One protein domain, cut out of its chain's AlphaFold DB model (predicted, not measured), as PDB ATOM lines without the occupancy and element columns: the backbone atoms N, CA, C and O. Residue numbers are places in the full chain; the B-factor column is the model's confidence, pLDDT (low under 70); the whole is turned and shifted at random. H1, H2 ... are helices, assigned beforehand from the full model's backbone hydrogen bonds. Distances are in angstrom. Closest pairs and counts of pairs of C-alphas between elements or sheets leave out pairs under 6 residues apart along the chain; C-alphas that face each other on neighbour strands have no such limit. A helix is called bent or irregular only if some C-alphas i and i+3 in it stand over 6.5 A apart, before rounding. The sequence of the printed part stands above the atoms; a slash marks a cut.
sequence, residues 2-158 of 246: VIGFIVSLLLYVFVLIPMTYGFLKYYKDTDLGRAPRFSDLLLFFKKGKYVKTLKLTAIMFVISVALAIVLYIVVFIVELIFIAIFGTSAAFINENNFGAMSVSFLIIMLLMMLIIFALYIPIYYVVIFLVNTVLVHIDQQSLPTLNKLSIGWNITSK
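What this domain is: This is residues 2 to 158 of the 246 residues of an uncharacterized protein of Staphylococcus lentus (UniProt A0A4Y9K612). This is a long helical hairpin, H3 and H4 running side by side, with the bent helix H1 crossing it near one end and H5 packed on H4 near that same end, on the other side of the hairpin. The short H2 packs on the second arm of H1, H1b; residues 2 to 7 of H1 stick out from the body, and residues 94 to 100 at the hairpin's far turn stand free. The 157 residues printed, with five named helices in the order H1 to H5 and no named strand, are all helix by class. The whole is only just loose, close to extended, with a radius of gyration of the C-alphas of 22.1 A, and spans 70 by 40 by 29 A.

How they stand to each other: Start at H1, residues 2 to 31, assigned by its hydrogen bonds as one helix but bent: C-alphas 14 and 17 are 6.8 A apart, and its arms H1a, residues 2 to 14, and H1b, residues 17 to 31, stand at a shallow tilt of 28 degrees. H1b touches H2, residues 38 to 41, closest at the C-alphas of Gly 22 and Leu 41, 3.8 A. Next find H3, residues 50 to 90; H1a touches it at a steep tilt of 51 degrees, closest at the C-alphas of Val 13 and Thr 57, 6.6 A. H4, residues 98 to 139, forms a helical hairpin with H3, opposite ways at a shallow tilt of 13 degrees; they only just touch, with 3 pairs of C-alphas within 8 A, the closest Met 60 and Leu 130 at 7.0 A. H1b touches H4 only just about perpendicular, at 71 degrees, with the C-alphas of Tyr 21 and Val 134 closest, 6.6 A. H5, residues 145 to 157, touches H4 at a steep tilt of 54 degrees, closest at the C-alphas of Thr 133 and Gly 152, 4.2 A; H1b and H5 are apart. Every O i to N i+4 pair is within hydrogen-bond range in H1a, H1b and H5, against 35 of 37 in H3 and 35 of 38 in H4; H2 is too short for such a pair.

Where its parts are: Find C-alpha 2 at (210.898, 163.491, 166.790), where H1a begins its 18.0 A; H1b covers 21.1 A. From C-alpha 50 at (222.555, 183.102, 181.939) H3 runs 55.3 A, with a kink of 37 degrees near residue 84. H4 runs 60.6 A, and H5, 18.2 A, ends at C-alpha 157, (227.986, 196.682, 157.282).

The domain as a whole: The C-alphas farthest apart, Gly 48 and Asn 96, are 70.9 A apart. The printed part has no cut; the link H4 to H5 is tight, the others short. Mean pLDDT of the printed part is 77.8; look for values under 70 mainly at residues 86 to 105.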
ATOM      1  N   VAL A   2     211.324 162.269 166.064       75.75
ATOM      2  CA  VAL A   2     210.898 163.491 166.790       75.75
ATOM      3  C   VAL A   2     211.721 163.767 168.057       75.75
ATOM      4  O   VAL A   2     212.197 164.879 168.245       75.75
ATOM      5  N   ILE A   3     211.971 162.747 168.889       80.31
ATOM      6  CA  ILE A   3     212.803 162.888 170.100       80.31
ATOM      7  C   ILE A   3     214.231 163.325 169.740       80.31
ATOM      8  O   ILE A   3     214.756 164.250 170.344       80.31
ATOM      9  N   GLY A   4     214.835 162.718 168.712       77.94
ATOM     10  CA  GLY A   4     216.169 163.097 168.235       77.94
ATOM     11  C   GLY A   4     216.222 164.536 167.716       77.94
ATOM     12  O   GLY A   4     217.159 165.259 168.026       77.94
ATOM     13  N   PHE A   5     215.186 164.984 167.001       75.88
ATOM     14  CA  PHE A   5     215.069 166.374 166.557       75.88
ATOM     15  C   PHE A   5     214.987 167.354 167.736       75.88
ATOM     16  O   PHE A   5     215.735 168.328 167.778       75.88
ATOM     17  N   ILE A   6     214.130 167.070 168.723       79.06
ATOM     18  CA  ILE A   6     213.977 167.910 169.920       79.06
ATOM     19  C   ILE A   6     215.288 167.959 170.715       79.06
ATOM     20  O   ILE A   6     215.726 169.042 171.095       79.06
ATOM     21  N   VAL A   7     215.950 166.819 170.926       78.62
ATOM     22  CA  VAL A   7     217.237 166.750 171.638       78.62
ATOM     23  C   VAL A   7     218.314 167.556 170.911       78.62
ATOM     24  O   VAL A   7     219.010 168.343 171.551       78.62
ATOM     25  N   SER A   8     218.421 167.432 169.588       75.38
ATOM     26  CA  SER A   8     219.362 168.224 168.786       75.38
ATOM     27  C   SER A   8     219.086 169.725 168.887       75.38
ATOM     28  O   SER A   8     220.018 170.518 169.011       75.38
ATOM     29  N   LEU A   9     217.811 170.124 168.892       78.88
ATOM     30  CA  LEU A   9     217.405 171.523 169.029       78.88
ATOM     31  C   LEU A   9     217.764 172.073 170.415       78.88
ATOM     32  O   LEU A   9     218.340 173.157 170.524       78.88
ATOM     33  N   LEU A  10     217.502 171.299 171.472       78.25
ATOM     34  CA  LEU A  10     217.897 171.651 172.835       78.25
ATOM     35  C   LEU A  10     219.422 171.750 172.969       78.25
ATOM     36  O   LEU A  10     219.913 172.721 173.538       78.25
ATOM     37  N   LEU A  11     220.186 170.811 172.403       80.56
ATOM     38  CA  LEU A  11     221.652 170.878 172.386       80.56
ATOM     39  C   LEU A  11     222.153 172.130 171.659       80.56
ATOM     40  O   LEU A  11     223.067 172.800 172.139       80.56
ATOM     41  N   TYR A  12     221.542 172.497 170.535       74.94
ATOM     42  CA  TYR A  12     221.947 173.684 169.789       74.94
ATOM     43  C   TYR A  12     221.733 174.973 170.598       74.94
ATOM     44  O   TYR A  12     222.648 175.790 170.734       74.94
ATOM     45  N   VAL A  13     220.546 175.121 171.194       75.94
ATOM     46  CA  VAL A  13     220.146 176.318 171.950       75.94
ATOM     47  C   VAL A  13     220.842 176.408 173.309       75.94
ATOM     48  O   VAL A  13     221.296 177.482 173.692       75.94
ATOM     49  N   PHE A  14     220.935 175.305 174.051       75.38
ATOM     50  CA  PHE A  14     221.418 175.321 175.436       75.38
ATOM     51  C   PHE A  14     222.897 174.961 175.587       75.38
ATOM     52  O   PHE A  14     223.475 175.266 176.631       75.38
ATOM     53  N   VAL A  15     223.524 174.353 174.575       75.62
ATOM     54  CA  VAL A  15     224.930 173.923 174.647       75.62
ATOM     55  C   VAL A  15     225.782 174.609 173.587       75.62
ATOM     56  O   VAL A  15     226.702 175.336 173.947       75.62
ATOM     57  N   LEU A  16     225.480 174.444 172.297       73.12
ATOM     58  CA  LEU A  16     226.383 174.894 171.226       73.12
ATOM     59  C   LEU A  16     226.493 176.421 171.133       73.12
ATOM     60  O   LEU A  16     227.604 176.958 171.104       73.12
ATOM     61  N   ILE A  17     225.369 177.144 171.130       72.19
ATOM     62  CA  ILE A  17     225.397 178.615 171.073       72.19
ATOM     63  C   ILE A  17     226.055 179.219 172.335       72.19
ATOM     64  O   ILE A  17     226.941 180.071 172.191       72.19
ATOM     65  N   PRO A  18     225.720 178.787 173.570       73.06
ATOM     66  CA  PRO A  18     226.405 179.276 174.767       73.06
ATOM     67  C   PRO A  18     227.891 178.898 174.829       73.06
ATOM     68  O   PRO A  18     228.709 179.688 175.300       73.06
ATOM     69  N   MET A  19     228.272 177.735 174.302       74.44
ATOM     70  CA  MET A  19     229.677 177.347 174.185       74.44
ATOM     71  C   MET A  19     230.419 178.244 173.183       74.44
ATOM     72  O   MET A  19     231.536 178.673 173.460       74.44
ATOM     73  N   THR A  20     229.776 178.625 172.073       74.31
ATOM     74  CA  THR A  20     230.325 179.580 171.089       74.31
ATOM     75  C   THR A  20     230.588 180.945 171.732       74.31
ATOM     76  O   THR A  20     231.624 181.561 171.486       74.31
ATOM     77  N   TYR A  21     229.694 181.398 172.617       77.69
ATOM     78  CA  TYR A  21     229.917 182.590 173.441       77.69
ATOM     79  C   TYR A  21     231.171 182.452 174.319       77.69
ATOM     80  O   TYR A  21     231.994 183.367 174.378       77.69
ATOM     81  N   GLY A  22     231.325 181.304 174.984       77.00
ATOM     82  CA  GLY A  22     232.500 180.983 175.789       77.00
ATOM     83  C   GLY A  22     233.796 181.016 174.978       77.00
ATOM     84  O   GLY A  22     234.757 181.663 175.392       77.00
ATOM     85  N   PHE A  23     233.803 180.395 173.796       78.69
ATOM     86  CA  PHE A  23     234.946 180.407 172.878       78.69
ATOM     87  C   PHE A  23     235.301 181.818 172.411       78.69
ATOM     88  O   PHE A  23     236.460 182.216 172.491       78.69
ATOM     89  N   LEU A  24     234.316 182.613 171.985       83.06
ATOM     90  CA  LEU A  24     234.557 183.994 171.559       83.06
ATOM     91  C   LEU A  24     235.125 184.851 172.693       83.06
ATOM     92  O   LEU A  24     235.997 185.684 172.453       83.06
ATOM     93  N   LYS A  25     234.684 184.626 173.937       81.62
ATOM     94  CA  LYS A  25     235.273 185.289 175.102       81.62
ATOM     95  C   LYS A  25     236.714 184.828 175.351       81.62
ATOM     96  O   LYS A  25     237.576 185.667 175.578       81.62
ATOM     97  N   TYR A  26     236.975 183.526 175.285       81.56
ATOM     98  CA  TYR A  26     238.319 182.971 175.447       81.56
ATOM     99  C   TYR A  26     239.306 183.584 174.437       81.56
ATOM    100  O   TYR A  26     240.379 184.058 174.815       81.56
ATOM    101  N   TYR A  27     238.915 183.652 173.160       78.25
ATOM    102  CA  TYR A  27     239.730 184.271 172.111       78.25
ATOM    103  C   TYR A  27     239.911 185.770 172.312       78.25
ATOM    104  O   TYR A  27     241.005 186.285 172.110       78.25
ATOM    105  N   LYS A  28     238.865 186.461 172.771       81.12
ATOM    106  CA  LYS A  28     238.944 187.876 173.118       81.12
ATOM    107  C   LYS A  28     239.960 188.175 174.200       81.12
ATOM    108  O   LYS A  28     240.745 189.106 174.062       81.12
ATOM    109  N   ASP A  29     239.892 187.433 175.297       80.19
ATOM    110  CA  ASP A  29     240.782 187.663 176.423       80.19
ATOM    111  C   ASP A  29     242.233 187.389 175.990       80.19
ATOM    112  O   ASP A  29     243.108 188.191 176.299       80.19
ATOM    113  N   THR A  30     242.452 186.369 175.149       77.94
ATOM    114  CA  THR A  30     243.758 186.086 174.527       77.94
ATOM    115  C   THR A  30     244.262 187.243 173.649       77.94
ATOM    116  O   THR A  30     245.411 187.649 173.794       77.94
ATOM    117  N   ASP A  31     243.416 187.799 172.773       76.44
ATOM    118  CA  ASP A  31     243.766 188.927 171.885       76.44
ATOM    119  C   ASP A  31     244.124 190.198 172.676       76.44
ATOM    120  O   ASP A  31     245.038 190.935 172.320       76.44
ATOM    121  N   LEU A  32     243.456 190.416 173.814       78.38
ATOM    122  CA  LEU A  32     243.725 191.524 174.734       78.38
ATOM    123  C   LEU A  32     244.897 191.257 175.702       78.38
ATOM    124  O   LEU A  32     245.102 192.041 176.630       78.38
ATOM    125  N   GLY A  33     245.632 190.150 175.547       75.19
ATOM    126  CA  GLY A  33     246.749 189.777 176.424       75.19
ATOM    127  C   GLY A  33     246.337 189.387 177.851       75.19
ATOM    128  O   GLY A  33     247.174 189.324 178.750       75.19
ATOM    129  N   ARG A  34     245.049 189.128 178.092       81.06
ATOM    130  CA  ARG A  34     244.520 188.667 179.382       81.06
ATOM    131  C   ARG A  34     244.601 187.145 179.432       81.06
ATOM    132  O   ARG A  34     244.221 186.478 178.479       81.06
ATOM    133  N   ALA A  35     245.044 186.584 180.558       74.94
ATOM    134  CA  ALA A  35     245.125 185.132 180.723       74.94
ATOM    135  C   ALA A  35     243.722 184.496 180.621       74.94
ATOM    136  O   ALA A  35     242.900 184.700 181.527       74.94
ATOM    137  N   PRO A  36     243.422 183.738 179.549       72.19
ATOM    138  CA  PRO A  36     242.091 183.195 179.347       72.19
ATOM    139  C   PRO A  36     241.864 182.034 180.322       72.19
ATOM    140  O   PRO A  36     242.734 181.178 180.507       72.19
ATOM    141  N   ARG A  37     240.706 181.985 180.991       75.88
ATOM    142  CA  ARG A  37     240.407 180.913 181.954       75.88
ATOM    143  C   ARG A  37     239.438 179.920 181.340       75.88
ATOM    144  O   ARG A  37     238.434 180.303 180.754       75.88
ATOM    145  N   PHE A  38     239.637 178.628 181.596       71.19
ATOM    146  CA  PHE A  38     238.675 177.595 181.189       71.19
ATOM    147  C   PHE A  38     237.262 177.862 181.752       71.19
ATOM    148  O   PHE A  38     236.255 177.601 181.103       71.19
ATOM    149  N   SER A  39     237.175 178.503 182.926       71.56
ATOM    150  CA  SER A  39     235.903 178.935 183.523       71.56
ATOM    151  C   SER A  39     235.125 179.967 182.689       71.56
ATOM    152  O   SER A  39     233.940 180.186 182.942       71.56
ATOM    153  N   ASP A  40     235.776 180.618 181.720       68.06
ATOM    154  CA  ASP A  40     235.140 181.558 180.797       68.06
ATOM    155  C   ASP A  40     234.355 180.848 179.692       68.06
ATOM    156  O   ASP A  40     233.349 181.389 179.228       68.06
ATOM    157  N   LEU A  41     234.711 179.598 179.366       67.06
ATOM    158  CA  LEU A  41     233.916 178.746 178.475       67.06
ATOM    159  C   LEU A  41     232.537 178.441 179.075       67.06
ATOM    160  O   LEU A  41     231.554 178.315 178.353       67.06
ATOM    161  N   LEU A  42     232.456 178.399 180.409       71.25
ATOM    162  CA  LEU A  42     231.235 178.152 181.183       71.25
ATOM    163  C   LEU A  42     230.638 179.437 181.777       71.25
ATOM    164  O   LEU A  42     229.765 179.379 182.644       71.25
ATOM    165  N   LEU A  43     231.083 180.619 181.329       68.50
ATOM    166  CA  LEU A  43     230.632 181.904 181.878       68.50
ATOM    167  C   LEU A  43     229.114 182.085 181.781       68.50
ATOM    168  O   LEU A  43     228.521 182.793 182.596       68.50
ATOM    169  N   PHE A  44     228.488 181.451 180.791       66.56
ATOM    170  CA  PHE A  44     227.050 181.510 180.593       66.56
ATOM    171  C   PHE A  44     226.276 180.847 181.741       66.56
ATOM    172  O   PHE A  44     225.223 181.360 182.101       66.56
ATOM    173  N   PHE A  45     226.813 179.809 182.397       68.00
ATOM    174  CA  PHE A  45     226.186 179.178 183.568       68.00
ATOM    175  C   PHE A  45     226.291 180.017 184.854       68.00
ATOM    176  O   PHE A  45     225.671 179.682 185.864       68.00
ATOM    177  N   LYS A  46     227.041 181.130 184.854       70.50
ATOM    178  CA  LYS A  46     227.148 181.992 186.041       70.50
ATOM    179  C   LYS A  46     225.838 182.756 186.284       70.50
ATOM    180  O   LYS A  46     225.266 183.379 185.381       70.50
ATOM    181  N   LYS A  47     225.380 182.733 187.542       63.28
ATOM    182  CA  LYS A  47     224.143 183.375 188.021       63.28
ATOM    183  C   LYS A  47     224.074 184.846 187.571       63.28
ATOM    184  O   LYS A  47     225.053 185.579 187.669       63.28
ATOM    185  N   GLY A  48     222.929 185.263 187.025       68.19
ATOM    186  CA  GLY A  48     222.684 186.625 186.518       68.19
ATOM    187  C   GLY A  48     223.131 186.893 185.070       68.19
ATOM    188  O   GLY A  48     222.576 187.788 184.427       68.19
ATOM    189  N   LYS A  49     224.063 186.104 184.517       70.06
ATOM    190  CA  LYS A  49     224.495 186.212 183.106       70.06
ATOM    191  C   LYS A  49     223.694 185.293 182.182       70.06
ATOM    192  O   LYS A  49     223.355 185.702 181.075       70.06
ATOM    193  N   TYR A  50     223.290 184.127 182.688       70.50
ATOM    194  CA  TYR A  50     222.555 183.102 181.939       70.50
ATOM    195  C   TYR A  50     221.324 183.634 181.193       70.50
ATOM    196  O   TYR A  50     221.233 183.481 179.983       70.50
ATOM    197  N   VAL A  51     220.405 184.332 181.874       73.69
ATOM    198  CA  VAL A  51     219.149 184.814 181.259       73.69
ATOM    199  C   VAL A  51     219.412 185.812 180.125       73.69
ATOM    200  O   VAL A  51     218.749 185.780 179.088       73.69
ATOM    201  N   LYS A  52     220.417 186.683 180.283       74.88
ATOM    202  CA  LYS A  52     220.794 187.668 179.257       74.88
ATOM    203  C   LYS A  52     221.418 186.988 178.038       74.88
ATOM    204  O   LYS A  52     221.093 187.361 176.908       74.88
ATOM    205  N   THR A  53     222.280 185.997 178.258       76.38
ATOM    206  CA  THR A  53     222.883 185.188 177.189       76.38
ATOM    207  C   THR A  53     221.833 184.322 176.493       76.38
ATOM    208  O   THR A  53     221.828 184.254 175.266       76.38
ATOM    209  N   LEU A  54     220.888 183.742 177.236       78.88
ATOM    210  CA  LEU A  54     219.802 182.924 176.697       78.88
ATOM    211  C   LEU A  54     218.863 183.743 175.801       78.88
ATOM    212  O   LEU A  54     218.518 183.294 174.714       78.88
ATOM    213  N   LYS A  55     218.513 184.976 176.195       81.88
ATOM    214  CA  LYS A  55     217.702 185.872 175.352       81.88
ATOM    215  C   LYS A  55     218.387 186.179 174.019       81.88
ATOM    216  O   LYS A  55     217.733 186.173 172.980       81.88
ATOM    217  N   LEU A  56     219.695 186.447 174.041       82.56
ATOM    218  CA  LEU A  56     220.461 186.640 172.808       82.56
ATOM    219  C   LEU A  56     220.497 185.345 171.983       82.56
ATOM    220  O   LEU A  56     220.251 185.384 170.787       82.56
ATOM    221  N   THR A  57     220.735 184.211 172.638       81.62
ATOM    222  CA  THR A  57     220.783 182.879 172.022       81.62
ATOM    223  C   THR A  57     219.482 182.527 171.309       81.62
ATOM    224  O   THR A  57     219.524 182.093 170.164       81.62
ATOM    225  N   ALA A  58     218.329 182.789 171.927       83.06
ATOM    226  CA  ALA A  58     217.025 182.568 171.311       83.06
ATOM    227  C   ALA A  58     216.824 183.427 170.051       83.06
ATOM    228  O   ALA A  58     216.343 182.930 169.040       83.06
ATOM    229  N   ILE A  59     217.238 184.699 170.076       86.12
ATOM    230  CA  ILE A  59     217.134 185.567 168.894       86.12
ATOM    231  C   ILE A  59     218.079 185.099 167.785       86.12
ATOM    232  O   ILE A  59     217.671 185.024 166.629       86.12
ATOM    233  N   MET A  60     219.320 184.742 168.125       84.88
ATOM    234  CA  MET A  60     220.265 184.191 167.150       84.88
ATOM    235  C   MET A  60     219.733 182.892 166.543       84.88
ATOM    236  O   MET A  60     219.799 182.733 165.333       84.88
ATOM    237  N   PHE A  61     219.128 182.020 167.353       83.62
ATOM    238  CA  PHE A  61     218.467 180.811 166.873       83.62
ATOM    239  C   PHE A  61     217.355 181.127 165.868       83.62
ATOM    240  O   PHE A  61     217.336 180.542 164.791       83.62
ATOM    241  N   VAL A  62     216.475 182.090 166.162       87.56
ATOM    242  CA  VAL A  62     215.416 182.507 165.226       87.56
ATOM    243  C   VAL A  62     216.003 183.034 163.912       87.56
ATOM    244  O   VAL A  62     215.522 182.662 162.845       87.56
ATOM    245  N   ILE A  63     217.069 183.840 163.967       87.56
ATOM    246  CA  ILE A  63     217.764 184.340 162.767       87.56
ATOM    247  C   ILE A  63     218.371 183.180 161.967       87.56
ATOM    248  O   ILE A  63     218.224 183.135 160.747       87.56
ATOM    249  N   SER A  64     219.012 182.222 162.639       84.19
ATOM    250  CA  SER A  64     219.583 181.032 162.004       84.19
ATOM    251  C   SER A  64     218.516 180.144 161.363       84.19
ATOM    252  O   SER A  64     218.723 179.666 160.251       84.19
ATOM    253  N   VAL A  65     217.364 179.952 162.015       85.12
ATOM    254  CA  VAL A  65     216.230 179.200 161.456       85.12
ATOM    255  C   VAL A  65     215.649 179.920 160.242       85.12
ATOM    256  O   VAL A  65     215.439 179.290 159.210       85.12
ATOM    257  N   ALA A  66     215.437 181.235 160.328       87.25
ATOM    258  CA  ALA A  66     214.952 182.027 159.200       87.25
ATOM    259  C   ALA A  66     215.909 181.938 158.001       87.25
ATOM    260  O   ALA A  66     215.468 181.703 156.878       87.25
ATOM    261  N   LEU A  67     217.221 182.041 158.243       86.31
ATOM    262  CA  LEU A  67     218.238 181.856 157.212       86.31
ATOM    263  C   LEU A  67     218.183 180.445 156.615       86.31
ATOM    264  O   LEU A  67     218.195 180.309 155.398       86.31
ATOM    265  N   ALA A  68     218.081 179.404 157.445       84.69
ATOM    266  CA  ALA A  68     217.986 178.023 156.977       84.69
ATOM    267  C   ALA A  68     216.754 177.791 156.086       84.69
ATOM    268  O   ALA A  68     216.867 177.129 155.059       84.69
ATOM    269  N   ILE A  69     215.602 178.378 156.434       86.81
ATOM    270  CA  ILE A  69     214.384 178.320 155.610       86.81
ATOM    271  C   ILE A  69     214.613 179.013 154.263       86.81
ATOM    272  O   ILE A  69     214.295 178.440 153.224       86.81
ATOM    273  N   VAL A  70     215.193 180.218 154.262       85.75
ATOM    274  CA  VAL A  70     215.506 180.942 153.020       85.75
ATOM    275  C   VAL A  70     216.451 180.126 152.140       85.75
ATOM    276  O   VAL A  70     216.194 179.974 150.950       85.75
ATOM    277  N   LEU A  71     217.506 179.549 152.715       84.06
ATOM    278  CA  LEU A  71     218.440 178.694 151.981       84.06
ATOM    279  C   LEU A  71     217.753 177.460 151.410       84.06
ATOM    280  O   LEU A  71     217.980 177.142 150.249       84.06
ATOM    281  N   TYR A  72     216.907 176.795 152.197       84.50
ATOM    282  CA  TYR A  72     216.149 175.640 151.732       84.50
ATOM    283  C   TYR A  72     215.272 176.003 150.532       84.50
ATOM    284  O   TYR A  72     215.277 175.285 149.541       84.50
ATOM    285  N   ILE A  73     214.583 177.147 150.579       86.44
ATOM    286  CA  ILE A  73     213.778 177.636 149.453       86.44
ATOM    287  C   ILE A  73     214.657 177.881 148.221       86.44
ATOM    288  O   ILE A  73     214.292 177.457 147.129       86.44
ATOM    289  N   VAL A  74     215.814 178.533 148.373       84.06
ATOM    290  CA  VAL A  74     216.713 178.795 147.235       84.06
ATOM    291  C   VAL A  74     217.257 177.492 146.649       84.06
ATOM    292  O   VAL A  74     217.223 177.323 145.433       84.06
ATOM    293  N   VAL A  75     217.716 176.561 147.491       83.88
ATOM    294  CA  VAL A  75     218.189 175.238 147.057       83.88
ATOM    295  C   VAL A  75     217.073 174.483 146.342       83.88
ATOM    296  O   VAL A  75     217.299 173.982 145.250       83.88
ATOM    297  N   PHE A  76     215.858 174.484 146.890       83.75
ATOM    298  CA  PHE A  76     214.703 173.831 146.280       83.75
ATOM    299  C   PHE A  76     214.349 174.427 144.909       83.75
ATOM    300  O   PHE A  76     214.109 173.689 143.958       83.75
ATOM    301  N   ILE A  77     214.362 175.758 144.769       84.12
ATOM    302  CA  ILE A  77     214.144 176.426 143.475       84.12
ATOM    303  C   ILE A  77     215.228 176.018 142.474       84.12
ATOM    304  O   ILE A  77     214.916 175.705 141.326       84.12
ATOM    305  N   VAL A  78     216.493 176.006 142.900       80.88
ATOM    306  CA  VAL A  78     217.605 175.556 142.059       80.88
ATOM    307  C   VAL A  78     217.395 174.107 141.630       80.88
ATOM    308  O   VAL A  78     217.470 173.819 140.439       80.88
ATOM    309  N   GLU A  79     217.100 173.204 142.561       78.94
ATOM    310  CA  GLU A  79     216.849 171.792 142.267       78.94
ATOM    311  C   GLU A  79     215.707 171.621 141.261       78.94
ATOM    312  O   GLU A  79     215.861 170.875 140.295       78.94
ATOM    313  N   LEU A  80     214.601 172.358 141.409       82.00
ATOM    314  CA  LEU A  80     213.495 172.335 140.447       82.00
ATOM    315  C   LEU A  80     213.922 172.788 139.047       82.00
ATOM    316  O   LEU A  80     213.566 172.140 138.062       82.00
ATOM    317  N   ILE A  81     214.700 173.872 138.946       79.31
ATOM    318  CA  ILE A  81     215.245 174.350 137.666       79.31
ATOM    319  C   ILE A  81     216.149 173.276 137.047       79.31
ATOM    320  O   ILE A  81     216.044 172.993 135.855       79.31
ATOM    321  N   PHE A  82     216.997 172.633 137.851       73.69
ATOM    322  CA  PHE A  82     217.859 171.548 137.386       73.69
ATOM    323  C   PHE A  82     217.064 170.342 136.899       73.69
ATOM    324  O   PHE A  82     217.355 169.823 135.824       73.69
ATOM    325  N   ILE A  83     216.053 169.900 137.647       74.44
ATOM    326  CA  ILE A  83     215.193 168.784 137.244       74.44
ATOM    327  C   ILE A  83     214.454 169.127 135.943       74.44
ATOM    328  O   ILE A  83     214.361 168.282 135.059       74.44
ATOM    329  N   ALA A  84     213.985 170.365 135.775       73.50
ATOM    330  CA  ALA A  84     213.319 170.787 134.547       73.50
ATOM    331  C   ALA A  84     214.260 170.768 133.325       73.50
ATOM    332  O   ALA A  84     213.880 170.270 132.263       73.50
ATOM    333  N   ILE A  85     215.490 171.271 133.480       70.94
ATOM    334  CA  ILE A  85     216.479 171.365 132.393       70.94
ATOM    335  C   ILE A  85     217.108 169.997 132.078       70.94
ATOM    336  O   ILE A  85     217.267 169.644 130.912       70.94
ATOM    337  N   PHE A  86     217.467 169.222 133.104       68.06
ATOM    338  CA  PHE A  86     218.277 168.008 132.962       68.06
ATOM    339  C   PHE A  86     217.508 166.708 133.220       68.06
ATOM    340  O   PHE A  86     217.849 165.679 132.635       68.06
ATOM    341  N   GLY A  87     216.454 166.728 134.037       61.31
ATOM    342  CA  GLY A  87     215.619 165.549 134.300       61.31
ATOM    343  C   GLY A  87     214.876 165.060 133.054       61.31
ATOM    344  O   GLY A  87     214.680 163.861 132.882       61.31
ATOM    345  N   THR A  88     214.550 165.970 132.132       55.94
ATOM    346  CA  THR A  88     214.025 165.629 130.802       55.94
ATOM    347  C   THR A  88     215.120 165.105 129.874       55.94
ATOM    348  O   THR A  88     214.887 164.149 129.143       55.94
ATOM    349  N   SER A  89     216.339 165.651 129.946       54.22
ATOM    350  CA  SER A  89     217.468 165.199 129.121       54.22
ATOM    351  C   SER A  89     217.904 163.760 129.425       54.22
ATOM    352  O   SER A  89     218.232 163.030 128.496       54.22
ATOM    353  N   ALA A  90     217.817 163.306 130.683       53.97
ATOM    354  CA  ALA A  90     218.120 161.926 131.071       53.97
ATOM    355  C   ALA A  90     217.150 160.894 130.459       53.97
ATOM    356  O   ALA A  90     217.546 159.756 130.222       53.97
ATOM    357  N   ALA A  91     215.911 161.292 130.152       52.66
ATOM    358  CA  ALA A  91     214.906 160.426 129.532       52.66
ATOM    359  C   ALA A  91     215.118 160.210 128.017       52.66
ATOM    360  O   ALA A  91     214.523 159.299 127.448       52.66
ATOM    361  N   PHE A  92     215.967 161.014 127.365       51.88
ATOM    362  CA  PHE A  92     216.267 160.921 125.925       51.88
ATOM    363  C   PHE A  92     217.653 160.325 125.616       51.88
ATOM    364  O   PHE A  92     218.057 160.272 124.451       51.88
ATOM    365  N   ILE A  93     218.400 159.874 126.627       54.94
ATOM    366  CA  ILE A  93     219.742 159.309 126.436       54.94
ATOM    367  C   ILE A  93     219.623 157.805 126.175       54.94
ATOM    368  O   ILE A  93     219.432 157.010 127.088       54.94
ATOM    369  N   ASN A  94     219.766 157.417 124.905       57.66
ATOM    370  CA  ASN A  94     220.053 156.033 124.528       57.66
ATOM    371  C   ASN A  94     221.392 155.583 125.141       57.66
ATOM    372  O   ASN A  94     222.370 156.336 125.123       57.66
ATOM    373  N   GLU A  95     221.453 154.331 125.603       57.12
ATOM    374  CA  GLU A  95     222.569 153.707 126.347       57.12
ATOM    375  C   GLU A  95     223.951 153.781 125.653       57.12
ATOM    376  O   GLU A  95     224.983 153.598 126.295       57.12
ATOM    377  N   ASN A  96     224.009 154.122 124.362       56.44
ATOM    378  CA  ASN A  96     225.233 154.118 123.554       56.44
ATOM    379  C   ASN A  96     226.067 155.416 123.582       56.44
ATOM    380  O   ASN A  96     227.073 155.491 122.879       56.44
ATOM    381  N   ASN A  97     225.700 156.444 124.361       61.66
ATOM    382  CA  ASN A  97     226.358 157.763 124.303       61.66
ATOM    383  C   ASN A  97     227.064 158.185 125.610       61.66
ATOM    384  O   ASN A  97     226.886 159.292 126.125       61.66
ATOM    385  N   PHE A  98     227.917 157.297 126.131       57.88
ATOM    386  CA  PHE A  98     228.668 157.463 127.390       57.88
ATOM    387  C   PHE A  98     229.489 158.771 127.462       57.88
ATOM    388  O   PHE A  98     229.612 159.388 128.523       57.88
ATOM    389  N   GLY A  99     230.016 159.240 126.322       61.88
ATOM    390  CA  GLY A  99     230.775 160.492 126.227       61.88
ATOM    391  C   GLY A  99     229.923 161.743 126.476       61.88
ATOM    392  O   GLY A  99     230.322 162.616 127.244       61.88
ATOM    393  N   ALA A 100     228.717 161.806 125.901       62.19
ATOM    394  CA  ALA A 100     227.787 162.915 126.126       62.19
ATOM    395  C   ALA A 100     227.269 162.932 127.576       62.19
ATOM    396  O   ALA A 100     227.194 163.993 128.192       62.19
ATOM    397  N   MET A 101     227.016 161.752 128.155       62.25
ATOM    398  CA  MET A 101     226.600 161.602 129.555       62.25
ATOM    399  C   MET A 101     227.663 162.125 130.533       62.25
ATOM    400  O   MET A 101     227.342 162.828 131.492       62.25
ATOM    401  N   SER A 102     228.938 161.849 130.246       61.72
ATOM    402  CA  SER A 102     230.073 162.298 131.061       61.72
ATOM    403  C   SER A 102     230.244 163.820 131.026       61.72
ATOM    404  O   SER A 102     230.457 164.438 132.068       61.72
ATOM    405  N   VAL A 103     230.104 164.446 129.851       69.62
ATOM    406  CA  VAL A 103     230.223 165.908 129.697       69.62
ATOM    407  C   VAL A 103     229.047 166.634 130.356       69.62
ATOM    408  O   VAL A 103     229.266 167.591 131.099       69.62
ATOM    409  N   SER A 104     227.811 166.163 130.160       67.00
ATOM    410  CA  SER A 104     226.627 166.733 130.818       67.00
ATOM    411  C   SER A 104     226.712 166.630 132.342       67.00
ATOM    412  O   SER A 104     226.423 167.606 133.032       67.00
ATOM    413  N   PHE A 105     227.176 165.496 132.876       67.25
ATOM    414  CA  PHE A 105     227.393 165.329 134.315       67.25
ATOM    415  C   PHE A 105     228.449 166.303 134.859       67.25
ATOM    416  O   PHE A 105     228.249 166.916 135.906       67.25
ATOM    417  N   LEU A 106     229.546 166.504 134.126       71.25
ATOM    418  CA  LEU A 106     230.617 167.424 134.515       71.25
ATOM    419  C   LEU A 106     230.127 168.884 134.534       71.25
ATOM    420  O   LEU A 106     230.419 169.618 135.479       71.25
ATOM    421  N   ILE A 107     229.310 169.286 133.552       73.62
ATOM    422  CA  ILE A 107     228.667 170.611 133.511       73.62
ATOM    423  C   ILE A 107     227.707 170.795 134.697       73.62
ATOM    424  O   ILE A 107     227.760 171.827 135.368       73.62
ATOM    425  N   ILE A 108     226.871 169.796 134.996       71.81
ATOM    426  CA  ILE A 108     225.948 169.811 136.145       71.81
ATOM    427  C   ILE A 108     226.723 169.947 137.460       71.81
ATOM    428  O   ILE A 108     226.365 170.768 138.306       71.81
ATOM    429  N   MET A 109     227.810 169.189 137.621       69.50
ATOM    430  CA  MET A 109     228.649 169.217 138.818       69.50
ATOM    431  C   MET A 109     229.307 170.591 139.021       69.50
ATOM    432  O   MET A 109     229.271 171.133 140.126       69.50
ATOM    433  N   LEU A 110     229.859 171.188 137.958       75.25
ATOM    434  CA  LEU A 110     230.439 172.536 138.008       75.25
ATOM    435  C   LEU A 110     229.385 173.601 138.345       75.25
ATOM    436  O   LEU A 110     229.647 174.491 139.158       75.25
ATOM    437  N   LEU A 111     228.185 173.496 137.767       75.00
ATOM    438  CA  LEU A 111     227.087 174.424 138.036       75.00
ATOM    439  C   LEU A 111     226.592 174.304 139.488       75.00
ATOM    440  O   LEU A 111     226.415 175.324 140.151       75.00
ATOM    441  N   MET A 112     226.455 173.083 140.023       70.88
ATOM    442  CA  MET A 112     226.145 172.872 141.445       70.88
ATOM    443  C   MET A 112     227.214 173.471 142.358       70.88
ATOM    444  O   MET A 112     226.880 174.129 143.343       70.88
ATOM    445  N   MET A 113     228.494 173.283 142.034       74.00
ATOM    446  CA  MET A 113     229.593 173.832 142.828       74.00
ATOM    447  C   MET A 113     229.556 175.368 142.861       74.00
ATOM    448  O   MET A 113     229.739 175.966 143.924       74.00
ATOM    449  N   LEU A 114     229.236 176.010 141.732       78.81
ATOM    450  CA  LEU A 114     229.065 177.462 141.648       78.81
ATOM    451  C   LEU A 114     227.873 177.958 142.478       78.81
ATOM    452  O   LEU A 114     227.975 178.985 143.149       78.81
ATOM    453  N   ILE A 115     226.763 177.221 142.488       77.88
ATOM    454  CA  ILE A 115     225.577 177.579 143.277       77.88
ATOM    455  C   ILE A 115     225.836 177.423 144.773       77.88
ATOM    456  O   ILE A 115     225.500 178.321 145.544       77.88
ATOM    457  N   ILE A 116     226.476 176.330 145.194       75.69
ATOM    458  CA  ILE A 116     226.883 176.135 146.592       75.69
ATOM    459  C   ILE A 116     227.794 177.285 147.034       75.69
ATOM    460  O   ILE A 116     227.606 177.847 148.115       75.69
ATOM    461  N   PHE A 117     228.737 177.691 146.180       77.06
ATOM    462  CA  PHE A 117     229.603 178.834 146.454       77.06
ATOM    463  C   PHE A 117     228.811 180.144 146.586       77.06
ATOM    464  O   PHE A 117     229.018 180.899 147.538       77.06
ATOM    465  N   ALA A 118     227.858 180.396 145.684       80.50
ATOM    466  CA  ALA A 118     226.997 181.576 145.734       80.50
ATOM    467  C   ALA A 118     226.126 181.613 147.001       80.50
ATOM    468  O   ALA A 118     225.971 182.674 147.604       80.50
ATOM    469  N   LEU A 119     225.611 180.461 147.447       80.69
ATOM    470  CA  LEU A 119     224.847 180.322 148.691       80.69
ATOM    471  C   LEU A 119     225.707 180.546 149.937       80.69
ATOM    472  O   LEU A 119     225.215 181.067 150.937       80.69
ATOM    473  N   TYR A 120     226.990 180.193 149.891       79.44
ATOM    474  CA  TYR A 120     227.894 180.366 151.026       79.44
ATOM    475  C   TYR A 120     228.114 181.842 151.386       79.44
ATOM    476  O   TYR A 120     228.280 182.182 152.556       79.44
ATOM    477  N   ILE A 121     228.060 182.738 150.398       83.62
ATOM    478  CA  ILE A 121     228.281 184.176 150.582       83.62
ATOM    479  C   ILE A 121     227.295 184.810 151.589       83.62
ATOM    480  O   ILE A 121     227.754 185.347 152.604       83.62
ATOM    481  N   PRO A 122     225.963 184.766 151.375       82.31
ATOM    482  CA  PRO A 122     225.007 185.353 152.310       82.31
ATOM    483  C   PRO A 122     225.039 184.664 153.679       82.31
ATOM    484  O   PRO A 122     224.899 185.340 154.698       82.31
ATOM    485  N   ILE A 123     225.297 183.351 153.726       84.00
ATOM    486  CA  ILE A 123     225.449 182.608 154.987       84.00
ATOM    487  C   ILE A 123     226.591 183.189 155.801       84.00
ATOM    488  O   ILE A 123     226.422 183.552 156.966       84.00
ATOM    489  N   TYR A 124     227.757 183.304 155.176       84.31
ATOM    490  CA  TYR A 124     228.959 183.745 155.855       84.31
ATOM    491  C   TYR A 124     228.844 185.203 156.314       84.31
ATOM    492  O   TYR A 124     229.304 185.552 157.402       84.31
ATOM    493  N   TYR A 125     228.157 186.046 155.541       88.19
ATOM    494  CA  TYR A 125     227.850 187.415 155.948       88.19
ATOM    495  C   TYR A 125     227.004 187.462 157.233       88.19
ATOM    496  O   TYR A 125     227.324 188.207 158.164       88.19
ATOM    497  N   VAL A 126     225.964 186.624 157.328       89.31
ATOM    498  CA  VAL A 126     225.144 186.507 158.547       89.31
ATOM    499  C   VAL A 126     225.965 185.959 159.715       89.31
ATOM    500  O   VAL A 126     225.830 186.453 160.833       89.31
ATOM    501  N   VAL A 127     226.862 184.998 159.479       87.81
ATOM    502  CA  VAL A 127     227.766 184.482 160.520       87.81
ATOM    503  C   VAL A 127     228.651 185.597 161.087       87.81
ATOM    504  O   VAL A 127     228.728 185.731 162.309       87.81
ATOM    505  N   ILE A 128     229.256 186.441 160.242       89.94
ATOM    506  CA  ILE A 128     230.053 187.598 160.697       89.94
ATOM    507  C   ILE A 128     229.196 188.526 161.570       89.94
ATOM    508  O   ILE A 128     229.625 188.944 162.648       89.94
ATOM    509  N   PHE A 129     227.966 188.810 161.141       92.25
ATOM    510  CA  PHE A 129     227.020 189.620 161.907       92.25
ATOM    511  C   PHE A 129     226.693 189.025 163.288       92.25
ATOM    512  O   PHE A 129     226.717 189.744 164.296       92.25
ATOM    513  N   LEU A 130     226.420 187.722 163.361       90.12
ATOM    514  CA  LEU A 130     226.132 187.033 164.620       90.12
ATOM    515  C   LEU A 130     227.354 187.044 165.547       90.12
ATOM    516  O   LEU A 130     227.219 187.389 166.722       90.12
ATOM    517  N   VAL A 131     228.551 186.762 165.021       89.69
ATOM    518  CA  VAL A 131     229.811 186.824 165.781       89.69
ATOM    519  C   VAL A 131     230.032 188.224 166.355       89.69
ATOM    520  O   VAL A 131     230.246 188.362 167.561       89.69
ATOM    521  N   ASN A 132     229.893 189.273 165.540       92.06
ATOM    522  CA  ASN A 132     230.027 190.655 166.003       92.06
ATOM    523  C   ASN A 132     228.996 190.995 167.086       92.06
ATOM    524  O   ASN A 132     229.340 191.615 168.089       92.06
ATOM    525  N   THR A 133     227.748 190.550 166.936       90.81
ATOM    526  CA  THR A 133     226.699 190.749 167.950       90.81
ATOM    527  C   THR A 133     227.058 190.077 169.279       90.81
ATOM    528  O   THR A 133     226.859 190.661 170.351       90.81
ATOM    529  N   VAL A 134     227.616 188.865 169.233       88.38
ATOM    530  CA  VAL A 134     228.097 188.162 170.429       88.38
ATOM    531  C   VAL A 134     229.263 188.911 171.071       88.38
ATOM    532  O   VAL A 134     229.261 189.098 172.288       88.38
ATOM    533  N   LEU A 135     230.211 189.415 170.283       89.06
ATOM    534  CA  LEU A 135     231.338 190.203 170.786       89.06
ATOM    535  C   LEU A 135     230.881 191.513 171.453       89.06
ATOM    536  O   LEU A 135     231.345 191.818 172.555       89.06
ATOM    537  N   VAL A 136     229.887 192.214 170.886       89.25
ATOM    538  CA  VAL A 136     229.225 193.361 171.545       89.25
ATOM    539  C   VAL A 136     228.584 192.940 172.865       89.25
ATOM    540  O   VAL A 136     228.687 193.660 173.857       89.25
ATOM    541  N   HIS A 137     227.933 191.776 172.921       86.88
ATOM    542  CA  HIS A 137     227.365 191.280 174.174       86.88
ATOM    543  C   HIS A 137     228.441 190.996 175.225       86.88
ATOM    544  O   HIS A 137     228.217 191.297 176.398       86.88
ATOM    545  N   ILE A 138     229.580 190.424 174.823       84.50
ATOM    546  CA  ILE A 138     230.715 190.161 175.717       84.50
ATOM    547  C   ILE A 138     231.286 191.481 176.252       84.50
ATOM    548  O   ILE A 138     231.612 191.555 177.433       84.50
ATOM    549  N   ASP A 139     231.385 192.511 175.409       83.25
ATOM    550  CA  ASP A 139     231.846 193.850 175.798       83.25
ATOM    551  C   ASP A 139     230.876 194.591 176.719       83.25
ATOM    552  O   ASP A 139     231.275 195.133 177.746       83.25
ATOM    553  N   GLN A 140     229.597 194.632 176.356       83.00
ATOM    554  CA  GLN A 140     228.602 195.493 176.986       83.00
ATOM    555  C   GLN A 140     227.357 194.680 177.339       83.00
ATOM    556  O   GLN A 140     226.306 194.748 176.696       83.00
ATOM    557  N   GLN A 141     227.456 193.895 178.414       79.75
ATOM    558  CA  GLN A 141     226.368 193.015 178.853       79.75
ATOM    559  C   GLN A 141     225.089 193.770 179.244       79.75
ATOM    560  O   GLN A 141     223.997 193.217 179.081       79.75
ATOM    561  N   SER A 142     225.198 195.009 179.728       80.75
ATOM    562  CA  SER A 142     224.072 195.847 180.164       80.75
ATOM    563  C   SER A 142     223.186 196.339 179.019       80.75
ATOM    564  O   SER A 142     222.006 196.587 179.255       80.75
ATOM    565  N   LEU A 143     223.707 196.431 177.790       84.88
ATOM    566  CA  LEU A 143     222.943 196.973 176.670       84.88
ATOM    567  C   LEU A 143     221.700 196.124 176.332       84.88
ATOM    568  O   LEU A 143     221.769 194.883 176.364       84.88
ATOM    569  N   PRO A 144     220.584 196.766 175.931       86.75
ATOM    570  CA  PRO A 144     219.418 196.075 175.391       86.75
ATOM    571  C   PRO A 144     219.776 195.195 174.185       86.75
ATOM    572  O   PRO A 144     220.620 195.555 173.366       86.75
ATOM    573  N   THR A 145     219.117 194.042 174.040       85.12
ATOM    574  CA  THR A 145     219.463 193.060 172.996       85.12
ATOM    575  C   THR A 145     219.302 193.601 171.573       85.12
ATOM    576  O   THR A 145     220.137 193.310 170.724       85.12
ATOM    577  N   LEU A 146     218.284 194.430 171.321       87.50
ATOM    578  CA  LEU A 146     218.085 195.074 170.015       87.50
ATOM    579  C   LEU A 146     219.212 196.059 169.684       87.50
ATOM    580  O   LEU A 146     219.690 196.087 168.555       87.50
ATOM    581  N   ASN A 147     219.711 196.794 170.682       89.00
ATOM    582  CA  ASN A 147     220.849 197.693 170.496       89.00
ATOM    583  C   ASN A 147     222.115 196.894 170.168       89.00
ATOM    584  O   ASN A 147     222.866 197.291 169.286       89.00
ATOM    585  N   LYS A 148     222.323 195.733 170.805       90.06
ATOM    586  CA  LYS A 148     223.451 194.837 170.487       90.06
ATOM    587  C   LYS A 148     223.405 194.342 169.041       90.06
ATOM    588  O   LYS A 148     224.440 194.338 168.385       90.06
ATOM    589  N   LEU A 149     222.220 193.973 168.548       89.69
ATOM    590  CA  LEU A 149     222.017 193.584 167.147       89.69
ATOM    591  C   LEU A 149     222.282 194.762 166.206       89.69
ATOM    592  O   LEU A 149     223.012 194.612 165.237       89.69
ATOM    593  N   SER A 150     221.765 195.952 166.516       92.06
ATOM    594  CA  SER A 150     222.013 197.156 165.712       92.06
ATOM    595  C   SER A 150     223.505 197.512 165.640       92.06
ATOM    596  O   SER A 150     224.043 197.741 164.557       92.06
ATOM    597  N   ILE A 151     224.212 197.473 166.773       91.88
ATOM    598  CA  ILE A 151     225.659 197.717 166.831       91.88
ATOM    599  C   ILE A 151     226.416 196.629 166.059       91.88
ATOM    600  O   ILE A 151     227.266 196.953 165.233       91.88
ATOM    601  N   GLY A 152     226.090 195.349 166.270       91.88
ATOM    602  CA  GLY A 152     226.691 194.235 165.530       91.88
ATOM    603  C   GLY A 152     226.486 194.359 164.017       91.88
ATOM    604  O   GLY A 152     227.412 194.114 163.239       91.88
ATOM    605  N   TRP A 153     225.310 194.824 163.591       93.81
ATOM    606  CA  TRP A 153     225.011 195.112 162.191       93.81
ATOM    607  C   TRP A 153     225.839 196.280 161.656       93.81
ATOM    608  O   TRP A 153     226.445 196.153 160.593       93.81
ATOM    609  N   ASN A 154     225.928 197.393 162.388       93.75
ATOM    610  CA  ASN A 154     226.734 198.547 161.980       93.75
ATOM    611  C   ASN A 154     228.225 198.185 161.869       93.75
ATOM    612  O   ASN A 154     228.859 198.551 160.883       93.75
ATOM    613  N   ILE A 155     228.772 197.405 162.808       93.19
ATOM    614  CA  ILE A 155     230.161 196.908 162.751       93.19
ATOM    615  C   ILE A 155     230.394 196.045 161.503       93.19
ATOM    616  O   ILE A 155     231.458 196.118 160.888       93.19
ATOM    617  N   THR A 156     229.398 195.249 161.112       92.50
ATOM    618  CA  THR A 156     229.481 194.351 159.950       92.50
ATOM    619  C   THR A 156     229.328 195.093 158.621       92.50
ATOM    620  O   THR A 156     230.044 194.797 157.667       92.50
ATOM    621  N   SER A 157     228.411 196.060 158.544       91.38
ATOM    622  CA  SER A 157     227.986 196.682 157.282       91.38
ATOM    623  C   SER A 157     228.582 198.064 157.015       91.38
ATOM    624  O   SER A 157     228.766 198.419 155.854       91.38
ATOM    625  N   LYS A 158     228.890 198.842 158.058       89.69
ATOM    626  CA  LYS A 158     229.302 200.257 157.954       89.69
ATOM    627  C   LYS A 158     230.731 200.526 158.427       89.69
ATOM    628  O   LYS A 158     231.181 201.665 158.373       89.69
TER     629      LYS A 158